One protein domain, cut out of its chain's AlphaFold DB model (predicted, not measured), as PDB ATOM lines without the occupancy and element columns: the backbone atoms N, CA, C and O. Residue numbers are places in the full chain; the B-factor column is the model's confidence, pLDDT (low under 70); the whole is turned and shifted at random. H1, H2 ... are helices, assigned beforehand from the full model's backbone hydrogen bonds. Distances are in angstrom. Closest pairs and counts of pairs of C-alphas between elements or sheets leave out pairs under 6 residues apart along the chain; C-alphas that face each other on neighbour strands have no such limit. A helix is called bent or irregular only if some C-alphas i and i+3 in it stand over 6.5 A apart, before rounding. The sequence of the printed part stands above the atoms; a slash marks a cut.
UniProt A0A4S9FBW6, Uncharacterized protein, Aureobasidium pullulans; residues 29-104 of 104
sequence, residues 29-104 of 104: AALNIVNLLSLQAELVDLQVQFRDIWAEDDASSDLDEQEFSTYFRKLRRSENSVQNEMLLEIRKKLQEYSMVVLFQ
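Overview. This is residues 29 to 104 of the 104 residues of an uncharacterized protein of Aureobasidium pullulans (UniProt A0A4S9FBW6). Two long helices, H1 and H4, lie side by side and run opposite ways as a long helical hairpin, and a small head at one end holds the short helices H2 and H3. The head folds back from the end of H1, and the chain then passes to H4, which returns toward the beginning of H1. The printed part has 76 residues with four named helices, in the order H1, H2, H3, H4, and no named strand: the class is all helix. The whole is loose, with a radius of gyration of the C-alphas of 15.3 A, and is a rod that spans 50 by 19 by 18 A.

Along the chain. H1, residues 29 to 59, begins with C-alpha 29 at (1.777, -72.968, -35.604) and is 45.1 A long from first to last C-alpha. H2 holds residues 63 to 69; it is only just irregular, with C-alphas 66 and 69 being 6.6 A apart. H3 holds residues 72 to 75, with C-alpha 72 at (-23.251, -77.906, -6.778). H4, residues 82 to 102, is 30.1 A long and ends with C-alpha 102 at (-9.542, -69.207, -30.110).

Arrangement. H1 and H4 touch, closest at the C-alphas of Ile 53 and Gln 83, 6.0 A, at a shallow tilt of 22 degrees, opposite ways. With residues 54 to 59 alone, H1 touches H2, closest at the C-alphas of Asp 58 and Gln 66, 4.4 A. These two form a helical hairpin, at a tilt of 34.8 degrees, only just shallow. H2 and H3 touch only at the corner by their link, closest at the C-alphas of Phe 68 and Leu 75, 5.0 A. H3 and H4 are close but not clearly touching, with the C-alphas of Leu 75 and Asn 84 at 6.0 A. H1 and H3 are apart. Every O i to N i+4 pair is within hydrogen-bond range in H4, 26 of 27 in H1 and 1 of 3 in H2, which has 2 of 4 O i to N i+3 pairs within range; H3 is too short for an O i to N i+4 pair.

Size, cuts and confidence. The C-alphas of Ala 29 and Ser 61, the two farthest apart, are 50.0 A apart. The printed part has no cut and no long link. Mean pLDDT of the printed part is 91.5, and residue 104, the chain's last, is under 70.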
ATOM      1  N   ALA A  29       2.869 -71.992 -35.506       90.81
ATOM      2  CA  ALA A  29       1.777 -72.968 -35.604       90.81
ATOM      3  C   ALA A  29       2.111 -74.352 -35.015       90.81
ATOM      4  O   ALA A  29       1.326 -74.894 -34.249       90.81
ATOM      5  N   ALA A  30       3.297 -74.896 -35.308       94.19
ATOM      6  CA  ALA A  30       3.721 -76.182 -34.755       94.19
ATOM      7  C   ALA A  30       3.821 -76.166 -33.217       94.19
ATOM      8  O   ALA A  30       3.394 -77.116 -32.572       94.19
ATOM      9  N   LEU A  31       4.338 -75.082 -32.624       95.00
ATOM     10  CA  LEU A  31       4.420 -74.944 -31.166       95.00
ATOM     11  C   LEU A  31       3.029 -74.774 -30.544       95.00
ATOM     12  O   LEU A  31       2.757 -75.377 -29.511       95.00
ATOM     13  N   ASN A  32       2.134 -74.024 -31.192       93.25
ATOM     14  CA  ASN A  32       0.750 -73.878 -30.731       93.25
ATOM     15  C   ASN A  32      -0.002 -75.217 -30.754       93.25
ATOM     16  O   ASN A  32      -0.724 -75.522 -29.810       93.25
ATOM     17  N   ILE A  33       0.206 -76.041 -31.786       93.69
ATOM     18  CA  ILE A  33      -0.382 -77.386 -31.871       93.69
ATOM     19  C   ILE A  33       0.162 -78.287 -30.760       93.69
ATOM     20  O   ILE A  33      -0.614 -78.969 -30.102       93.69
ATOM     21  N   VAL A  34       1.473 -78.278 -30.502       96.56
ATOM     22  CA  VAL A  34       2.052 -79.054 -29.392       96.56
ATOM     23  C   VAL A  34       1.474 -78.604 -28.047       96.56
ATOM     24  O   VAL A  34       1.103 -79.448 -27.235       96.56
ATOM     25  N   ASN A  35       1.331 -77.293 -27.832       95.62
ATOM     26  CA  ASN A  35       0.717 -76.756 -26.620       95.62
ATOM     27  C   ASN A  35      -0.740 -77.226 -26.461       95.62
ATOM     28  O   ASN A  35      -1.130 -77.666 -25.384       95.62
ATOM     29  N   LEU A  36      -1.533 -77.210 -27.540       95.81
ATOM     30  CA  LEU A  36      -2.892 -77.758 -27.515       95.81
ATOM     31  C   LEU A  36      -2.926 -79.231 -27.125       95.81
ATOM     32  O   LEU A  36      -3.739 -79.611 -26.291       95.81
ATOM     33  N   LEU A  37      -2.078 -80.050 -27.749       97.06
ATOM     34  CA  LEU A  37      -2.040 -81.487 -27.487       97.06
ATOM     35  C   LEU A  37      -1.658 -81.767 -26.027       97.06
ATOM     36  O   LEU A  37      -2.245 -82.653 -25.412       97.06
ATOM     37  N   SER A  38      -0.742 -80.978 -25.454       97.75
ATOM     38  CA  SER A  38      -0.402 -81.047 -24.025       97.75
ATOM     39  C   SER A  38      -1.605 -80.718 -23.142       97.75
ATOM     40  O   SER A  38      -1.969 -81.508 -22.278       97.75
ATOM     41  N   LEU A  39      -2.274 -79.590 -23.403       97.38
ATOM     42  CA  LEU A  39      -3.453 -79.169 -22.640       97.38
ATOM     43  C   LEU A  39      -4.602 -80.183 -22.744       97.38
ATOM     44  O   LEU A  39      -5.324 -80.390 -21.774       97.38
ATOM     45  N   GLN A  40      -4.770 -80.829 -23.901       97.12
ATOM     46  CA  GLN A  40      -5.746 -81.907 -24.079       97.12
ATOM     47  C   GLN A  40      -5.410 -83.126 -23.225       97.12
ATOM     48  O   GLN A  40      -6.307 -83.651 -22.573       97.12
ATOM     49  N   ALA A  41      -4.147 -83.559 -23.212       98.06
ATOM     50  CA  ALA A  41      -3.715 -84.677 -22.378       98.06
ATOM     51  C   ALA A  41      -3.954 -84.379 -20.888       98.06
ATOM     52  O   ALA A  41      -4.607 -85.167 -20.209       98.06
ATOM     53  N   GLU A  42      -3.552 -83.193 -20.419       97.94
ATOM     54  CA  GLU A  42      -3.799 -82.746 -19.040       97.94
ATOM     55  C   GLU A  42      -5.298 -82.738 -18.693       97.94
ATOM     56  O   GLU A  42      -5.697 -83.205 -17.630       97.94
ATOM     57  N   LEU A  43      -6.157 -82.244 -19.593       98.19
ATOM     58  CA  LEU A  43      -7.608 -82.236 -19.380       98.19
ATOM     59  C   LEU A  43      -8.214 -83.641 -19.319       98.19
ATOM     60  O   LEU A  43      -9.154 -83.853 -18.554       98.19
ATOM     61  N   VAL A  44      -7.708 -84.584 -20.118       98.12
ATOM     62  CA  VAL A  44      -8.147 -85.986 -20.078       98.12
ATOM     63  C   VAL A  44      -7.772 -86.618 -18.740       98.12
ATOM     64  O   VAL A  44      -8.626 -87.237 -18.108       98.12
ATOM     65  N   ASP A  45      -6.546 -86.402 -18.267       97.69
ATOM     66  CA  ASP A  45      -6.092 -86.938 -16.981       97.69
ATOM     67  C   ASP A  45      -6.893 -86.353 -15.807       97.69
ATOM     68  O   ASP A  45      -7.321 -87.093 -14.919       97.69
ATOM     69  N   LEU A  46      -7.154 -85.041 -15.817       97.38
ATOM     70  CA  LEU A  46      -8.001 -84.387 -14.813       97.38
ATOM     71  C   LEU A  46      -9.448 -84.894 -14.867       97.38
ATOM     72  O   LEU A  46     -10.082 -85.065 -13.830       97.38
ATOM     73  N   GLN A  47      -9.983 -85.159 -16.063       97.00
ATOM     74  CA  GLN A  47     -11.327 -85.716 -16.219       97.00
ATOM     75  C   GLN A  47     -11.433 -87.117 -15.607       97.00
ATOM     76  O   GLN A  47     -12.443 -87.412 -14.966       97.00
ATOM     77  N   VAL A  48     -10.422 -87.967 -15.805       97.56
ATOM     78  CA  VAL A  48     -10.376 -89.301 -15.190       97.56
ATOM     79  C   VAL A  48     -10.335 -89.174 -13.669       97.56
ATOM     80  O   VAL A  48     -11.206 -89.722 -13.006       97.56
ATOM     81  N   GLN A  49      -9.425 -88.365 -13.125       96.62
ATOM     82  CA  GLN A  49      -9.312 -88.166 -11.674       96.62
ATOM     83  C   GLN A  49     -10.592 -87.603 -11.051       96.62
ATOM     84  O   GLN A  49     -11.048 -88.082 -10.018       96.62
ATOM     85  N   PHE A  50     -11.224 -86.619 -11.695       95.75
ATOM     86  CA  PHE A  50     -12.502 -86.078 -11.235       95.75
ATOM     87  C   PHE A  50     -13.604 -87.144 -11.215       95.75
ATOM     88  O   PHE A  50     -14.454 -87.139 -10.325       95.75
ATOM     89  N   ARG A  51     -13.565 -88.074 -12.179       95.31
ATOM     90  CA  ARG A  51     -14.476 -89.217 -12.242       95.31
ATOM     91  C   ARG A  51     -14.185 -90.279 -11.170       95.31
ATOM     92  O   ARG A  51     -15.065 -91.071 -10.850       95.31
ATOM     93  N   ASP A  52     -12.990 -90.325 -10.619       95.81
ATOM     94  CA  ASP A  52     -12.714 -91.218  -9.497       95.81
ATOM     95  C   ASP A  52     -13.201 -90.562  -8.197       95.81
ATOM     96  O   ASP A  52     -14.003 -91.150  -7.474       95.81
ATOM     97  N   ILE A  53     -12.879 -89.278  -7.993       93.25
ATOM     98  CA  ILE A  53     -13.271 -88.508  -6.801       93.25
ATOM     99  C   ILE A  53     -14.793 -88.468  -6.612       93.25
ATOM    100  O   ILE A  53     -15.286 -88.796  -5.542       93.25
ATOM    101  N   TRP A  54     -15.571 -88.122  -7.645       89.88
ATOM    102  CA  TRP A  54     -17.034 -88.053  -7.486       89.88
ATOM    103  C   TRP A  54     -17.683 -89.419  -7.173       89.88
ATOM    104  O   TRP A  54     -18.776 -89.461  -6.624       89.88
ATOM    105  N   ALA A  55     -17.020 -90.531  -7.515       92.88
ATOM    106  CA  ALA A  55     -17.518 -91.881  -7.310       92.88
ATOM    107  C   ALA A  55     -17.170 -92.349  -5.896       92.88
ATOM    108  O   ALA A  55     -17.940 -93.095  -5.296       92.88
ATOM    109  N   GLU A  56     -16.035 -91.887  -5.365       93.25
ATOM    110  CA  GLU A  56     -15.687 -91.998  -3.951       93.25
ATOM    111  C   GLU A  56     -16.653 -91.183  -3.080       93.25
ATOM    112  O   GLU A  56     -17.202 -91.745  -2.136       93.25
ATOM    113  N   ASP A  57     -16.947 -89.928  -3.443       91.06
ATOM    114  CA  ASP A  57     -17.920 -89.079  -2.734       91.06
ATOM    115  C   ASP A  57     -19.322 -89.724  -2.711       91.06
ATOM    116  O   ASP A  57     -19.948 -89.834  -1.655       91.06
ATOM    117  N   ASP A  58     -19.800 -90.228  -3.857       90.25
ATOM    118  CA  ASP A  58     -21.092 -90.924  -3.967       90.25
ATOM    119  C   ASP A  58     -21.136 -92.228  -3.143       90.25
ATOM    120  O   ASP A  58     -22.207 -92.657  -2.701       90.25
ATOM    121  N   ALA A  59     -19.986 -92.879  -2.940       93.00
ATOM    122  CA  ALA A  59     -19.852 -94.090  -2.133       93.00
ATOM    123  C   ALA A  59     -19.524 -93.808  -0.654       93.00
ATOM    124  O   ALA A  59     -19.454 -94.754   0.140       93.00
ATOM    125  N   SER A  60     -19.319 -92.543  -0.277       90.56
ATOM    126  CA  SER A  60     -18.940 -92.144   1.075       90.56
ATOM    127  C   SER A  60     -20.032 -92.471   2.089       90.56
ATOM    128  O   SER A  60     -21.211 -92.568   1.762       90.56
ATOM    129  N   SER A  61     -19.661 -92.638   3.357       90.00
ATOM    130  CA  SER A  61     -20.632 -92.688   4.456       90.00
ATOM    131  C   SER A  61     -21.095 -91.300   4.915       90.00
ATOM    132  O   SER A  61     -22.038 -91.215   5.703       90.00
ATOM    133  N   ASP A  62     -20.423 -90.234   4.470       88.25
ATOM    134  CA  ASP A  62     -20.806 -88.856   4.761       88.25
ATOM    135  C   ASP A  62     -21.932 -88.405   3.817       88.25
ATOM    136  O   ASP A  62     -21.793 -88.403   2.593       88.25
ATOM    137  N   LEU A  63     -23.070 -88.023   4.399       84.69
ATOM    138  CA  LEU A  63     -24.234 -87.553   3.646       84.69
ATOM    139  C   LEU A  63     -23.961 -86.232   2.917       84.69
ATOM    140  O   LEU A  63     -24.567 -85.986   1.875       84.69
ATOM    141  N   ASP A  64     -23.079 -85.379   3.443       85.12
ATOM    142  CA  ASP A  64     -22.737 -84.125   2.777       85.12
ATOM    143  C   ASP A  64     -21.895 -84.373   1.516       85.12
ATOM    144  O   ASP A  64     -22.133 -83.702   0.511       85.12
ATOM    145  N   GLU A  65     -20.996 -85.365   1.534       84.56
ATOM    146  CA  GLU A  65     -20.193 -85.769   0.368       84.56
ATOM    147  C   GLU A  65     -21.065 -86.404  -0.728       84.56
ATOM    148  O   GLU A  65     -21.004 -85.981  -1.883       84.56
ATOM    149  N   GLN A  66     -21.982 -87.311  -0.362       87.31
ATOM    150  CA  GLN A  66     -22.943 -87.910  -1.308       87.31
ATOM    151  C   GLN A  66     -23.814 -86.863  -2.018       87.31
ATOM    152  O   GLN A  66     -24.249 -87.032  -3.157       87.31
ATOM    153  N   GLU A  67     -24.114 -85.757  -1.337       88.06
ATOM    154  CA  GLU A  67     -24.936 -84.690  -1.890       88.06
ATOM    155  C   GLU A  67     -24.178 -83.782  -2.872       88.06
ATOM    156  O   GLU A  67     -24.805 -82.966  -3.562       88.06
ATOM    157  N   PHE A  68     -22.853 -83.896  -2.997       87.31
ATOM    158  CA  PHE A  68     -22.093 -83.055  -3.919       87.31
ATOM    159  C   PHE A  68     -22.451 -83.297  -5.389       87.31
ATOM    160  O   PHE A  68     -22.548 -82.328  -6.153       87.31
ATOM    161  N   SER A  69     -22.727 -84.549  -5.774       81.88
ATOM    162  CA  SER A  69     -23.095 -84.928  -7.147       81.88
ATOM    163  C   SER A  69     -24.431 -84.327  -7.598       81.88
ATOM    164  O   SER A  69     -24.645 -84.072  -8.787       81.88
ATOM    165  N   THR A  70     -25.316 -84.014  -6.648       85.69
ATOM    166  CA  THR A  70     -26.655 -83.465  -6.906       85.69
ATOM    167  C   THR A  70     -26.764 -81.968  -6.598       85.69
ATOM    168  O   THR A  70     -27.530 -81.254  -7.259       85.69
ATOM    169  N   TYR A  71     -25.963 -81.440  -5.667       88.31
ATOM    170  CA  TYR A  71     -26.037 -80.054  -5.207       88.31
ATOM    171  C   TYR A  71     -24.706 -79.301  -5.337       88.31
ATOM    172  O   TYR A  71     -24.022 -79.011  -4.355       88.31
ATOM    173  N   PHE A  72     -24.422 -78.769  -6.532       86.06
ATOM    174  CA  PHE A  72     -23.251 -77.906  -6.778       86.06
ATOM    175  C   PHE A  72     -23.110 -76.705  -5.826       86.06
ATOM    176  O   PHE A  72     -22.013 -76.171  -5.664       86.06
ATOM    177  N   ARG A  73     -24.206 -76.213  -5.227       89.12
ATOM    178  CA  ARG A  73     -24.132 -75.149  -4.213       89.12
ATOM    179  C   ARG A  73     -23.463 -75.646  -2.928       89.12
ATOM    180  O   ARG A  73     -22.732 -74.859  -2.336       89.12
ATOM    181  N   LYS A  74     -23.731 -76.887  -2.509       87.62
ATOM    182  CA  LYS A  74     -23.081 -77.517  -1.354       87.62
ATOM    183  C   LYS A  74     -21.608 -77.771  -1.657       87.62
ATOM    184  O   LYS A  74     -20.774 -77.229  -0.945       87.62
ATOM    185  N   LEU A  75     -21.312 -78.396  -2.799       89.31
ATOM    186  CA  LEU A  75     -19.939 -78.634  -3.262       89.31
ATOM    187  C   LEU A  75     -19.074 -77.360  -3.296       89.31
ATOM    188  O   LEU A  75     -17.915 -77.351  -2.913       89.31
ATOM    189  N   ARG A  76     -19.628 -76.225  -3.739       89.12
ATOM    190  CA  ARG A  76     -18.865 -74.961  -3.758       89.12
ATOM    191  C   ARG A  76     -18.650 -74.339  -2.381       89.12
ATOM    192  O   ARG A  76     -17.828 -73.436  -2.261       89.12
ATOM    193  N   ARG A  77     -19.469 -74.711  -1.400       88.62
ATOM    194  CA  ARG A  77     -19.448 -74.161  -0.040       88.62
ATOM    195  C   ARG A  77     -18.712 -75.059   0.945       88.62
ATOM    196  O   ARG A  77     -18.426 -74.586   2.037       88.62
ATOM    197  N   SER A  78     -18.422 -76.306   0.584       85.75
ATOM    198  CA  SER A  78     -17.582 -77.183   1.389       85.75
ATOM    199  C   SER A  78     -16.157 -76.638   1.407       85.75
ATOM    200  O   SER A  78     -15.474 -76.597   0.378       85.75
ATOM    201  N   GLU A  79     -15.726 -76.200   2.582       70.94
ATOM    202  CA  GLU A  79     -14.337 -75.864   2.853       70.94
ATOM    203  C   GLU A  79     -13.557 -77.193   2.854       70.94
ATOM    204  O   GLU A  79     -13.813 -78.044   3.700       70.94
ATOM    205  N   ASN A  80     -12.649 -77.388   1.887       78.81
ATOM    206  CA  ASN A  80     -11.808 -78.590   1.684       78.81
ATOM    207  C   ASN A  80     -12.411 -79.779   0.901       78.81
ATOM    208  O   ASN A  80     -11.950 -80.905   1.064       78.81
ATOM    209  N   SER A  81     -13.400 -79.570   0.022       88.06
ATOM    210  CA  SER A  81     -13.776 -80.640  -0.920       88.06
ATOM    211  C   SER A  81     -12.726 -80.791  -2.020       88.06
ATOM    212  O   SER A  81     -12.567 -79.902  -2.865       88.06
ATOM    213  N   VAL A  82     -12.079 -81.957  -2.049       91.00
ATOM    214  CA  VAL A  82     -11.152 -82.374  -3.113       91.00
ATOM    215  C   VAL A  82     -11.842 -82.319  -4.479       91.00
ATOM    216  O   VAL A  82     -11.263 -81.861  -5.465       91.00
ATOM    217  N   GLN A  83     -13.122 -82.692  -4.538       91.81
ATOM    218  CA  GLN A  83     -13.926 -82.609  -5.752       91.81
ATOM    219  C   GLN A  83     -14.086 -81.162  -6.241       91.81
ATOM    220  O   GLN A  83     -13.957 -80.886  -7.437       91.81
ATOM    221  N   ASN A  84     -14.338 -80.206  -5.342       92.88
ATOM    222  CA  ASN A  84     -14.456 -78.798  -5.721       92.88
ATOM    223  C   ASN A  84     -13.106 -78.219  -6.172       92.88
ATOM    224  O   ASN A  84     -13.070 -77.459  -7.141       92.88
ATOM    225  N   GLU A  85     -12.007 -78.587  -5.513       93.69
ATOM    226  CA  GLU A  85     -10.649 -78.191  -5.910       93.69
ATOM    227  C   GLU A  85     -10.309 -78.693  -7.318       93.69
ATOM    228  O   GLU A  85      -9.950 -77.894  -8.188       93.69
ATOM    229  N   MET A  86     -10.548 -79.979  -7.583       94.44
ATOM    230  CA  MET A  86     -10.366 -80.585  -8.903       94.44
ATOM    231  C   MET A  86     -11.237 -79.897  -9.967       94.44
ATOM    232  O   MET A  86     -10.781 -79.591 -11.071       94.44
ATOM    233  N   LEU A  87     -12.488 -79.559  -9.636       93.88
ATOM    234  CA  LEU A  87     -13.375 -78.832 -10.546       93.88
ATOM    235  C   LEU A  87     -12.853 -77.422 -10.877       93.88
ATOM    236  O   LEU A  87     -13.035 -76.940 -12.000       93.88
ATOM    237  N   LEU A  88     -12.226 -76.732  -9.920       94.69
ATOM    238  CA  LEU A  88     -11.600 -75.426 -10.150       94.69
ATOM    239  C   LEU A  88     -10.357 -75.544 -11.038       94.69
ATOM    240  O   LEU A  88     -10.174 -74.708 -11.929       94.69
ATOM    241  N   GLU A  89      -9.548 -76.585 -10.852       96.19
ATOM    242  CA  GLU A  89      -8.389 -76.861 -11.703       96.19
ATOM    243  C   GLU A  89      -8.804 -77.148 -13.151       96.19
ATOM    244  O   GLU A  89      -8.305 -76.498 -14.076       96.19
ATOM    245  N   ILE A  90      -9.806 -78.012 -13.352       96.69
ATOM    246  CA  ILE A  90     -10.389 -78.288 -14.673       96.69
ATOM    247  C   ILE A  90     -10.869 -76.994 -15.334       96.69
ATOM    248  O   ILE A  90     -10.605 -76.762 -16.513       96.69
ATOM    249  N   ARG A  91     -11.551 -76.113 -14.591       96.00
ATOM    250  CA  ARG A  91     -12.023 -74.826 -15.130       96.00
ATOM    251  C   ARG A  91     -10.879 -73.934 -15.583       96.00
ATOM    252  O   ARG A  91     -10.968 -73.359 -16.667       96.00
ATOM    253  N   LYS A  92      -9.817 -73.821 -14.785       96.69
ATOM    254  CA  LYS A  92      -8.626 -73.047 -15.150       96.69
ATOM    255  C   LYS A  92      -7.986 -73.612 -16.419       96.69
ATOM    256  O   LYS A  92      -7.711 -72.866 -17.356       96.69
ATOM    257  N   LYS A  93      -7.826 -74.933 -16.488       96.31
ATOM    258  CA  LYS A  93      -7.212 -75.601 -17.637       96.31
ATOM    259  C   LYS A  93      -8.068 -75.493 -18.904       96.31
ATOM    260  O   LYS A  93      -7.544 -75.229 -19.983       96.31
ATOM    261  N   LEU A  94      -9.394 -75.585 -18.780       96.62
ATOM    262  CA  LEU A  94     -10.329 -75.341 -19.885       96.62
ATOM    263  C   LEU A  94     -10.270 -73.896 -20.386       96.62
ATOM    264  O   LEU A  94     -10.402 -73.676 -21.589       96.62
ATOM    265  N   GLN A  95     -10.068 -72.915 -19.502       96.50
ATOM    266  CA  GLN A  95      -9.859 -71.522 -19.909       96.50
ATOM    267  C   GLN A  95      -8.557 -71.363 -20.700       96.50
ATOM    268  O   GLN A  95      -8.581 -70.754 -21.769       96.50
ATOM    269  N   GLU A  96      -7.451 -71.942 -20.222       95.19
ATOM    270  CA  GLU A  96      -6.166 -71.976 -20.939       95.19
ATOM    271  C   GLU A  96      -6.326 -72.607 -22.329       95.19
ATOM    272  O   GLU A  96      -5.986 -71.988 -23.337       95.19
ATOM    273  N   TYR A  97      -6.937 -73.792 -22.398       95.00
ATOM    274  CA  TYR A  97      -7.211 -74.487 -23.653       95.00
ATOM    275  C   TYR A  97      -8.080 -73.652 -24.601       95.00
ATOM    276  O   TYR A  97      -7.729 -73.473 -25.765       95.00
ATOM    277  N   SER A  98      -9.182 -73.084 -24.104       92.44
ATOM    278  CA  SER A  98     -10.111 -72.290 -24.920       92.44
ATOM    279  C   SER A  98      -9.446 -71.037 -25.484       92.44
ATOM    280  O   SER A  98      -9.655 -70.713 -26.649       92.44
ATOM    281  N   MET A  99      -8.608 -70.355 -24.698       92.31
ATOM    282  CA  MET A  99      -7.823 -69.220 -25.188       92.31
ATOM    283  C   MET A  99      -6.867 -69.659 -26.297       92.31
ATOM    284  O   MET A  99      -6.860 -69.059 -27.369       92.31
ATOM    285  N   VAL A 100      -6.110 -70.736 -26.080       89.62
ATOM    286  CA  VAL A 100      -5.165 -71.219 -27.090       89.62
ATOM    287  C   VAL A 100      -5.891 -71.629 -28.366       89.62
ATOM    288  O   VAL A 100      -5.369 -71.323 -29.423       89.62
ATOM    289  N   VAL A 101      -7.071 -72.260 -28.309       89.19
ATOM    290  CA  VAL A 101      -7.881 -72.630 -29.494       89.19
ATOM    291  C   VAL A 101      -8.453 -71.411 -30.226       89.19
ATOM    292  O   VAL A 101      -8.482 -71.399 -31.454       89.19
ATOM    293  N   LEU A 102      -8.921 -70.391 -29.503       84.94
ATOM    294  CA  LEU A 102      -9.542 -69.207 -30.110       84.94
ATOM    295  C   LEU A 102      -8.532 -68.274 -30.790       84.94
ATOM    296  O   LEU A 102      -8.899 -67.567 -31.724       84.94
ATOM    297  N   PHE A 103      -7.279 -68.263 -30.329       77.25
ATOM    298  CA  PHE A 103      -6.236 -67.353 -30.815       77.25
ATOM    299  C   PHE A 103      -5.234 -68.009 -31.794       77.25
ATOM    300  O   PHE A 103      -4.100 -67.540 -31.907       77.25
ATOM    301  N   GLN A 104      -5.626 -69.082 -32.500       65.25
ATOM    302  CA  GLN A 104      -4.779 -69.788 -33.494       65.25
ATOM    303  C   GLN A 104      -4.799 -69.178 -34.885       65.25
ATOM    304  O   GLN A 104      -5.884 -68.808 -35.375       65.25
TER     305      GLN A 104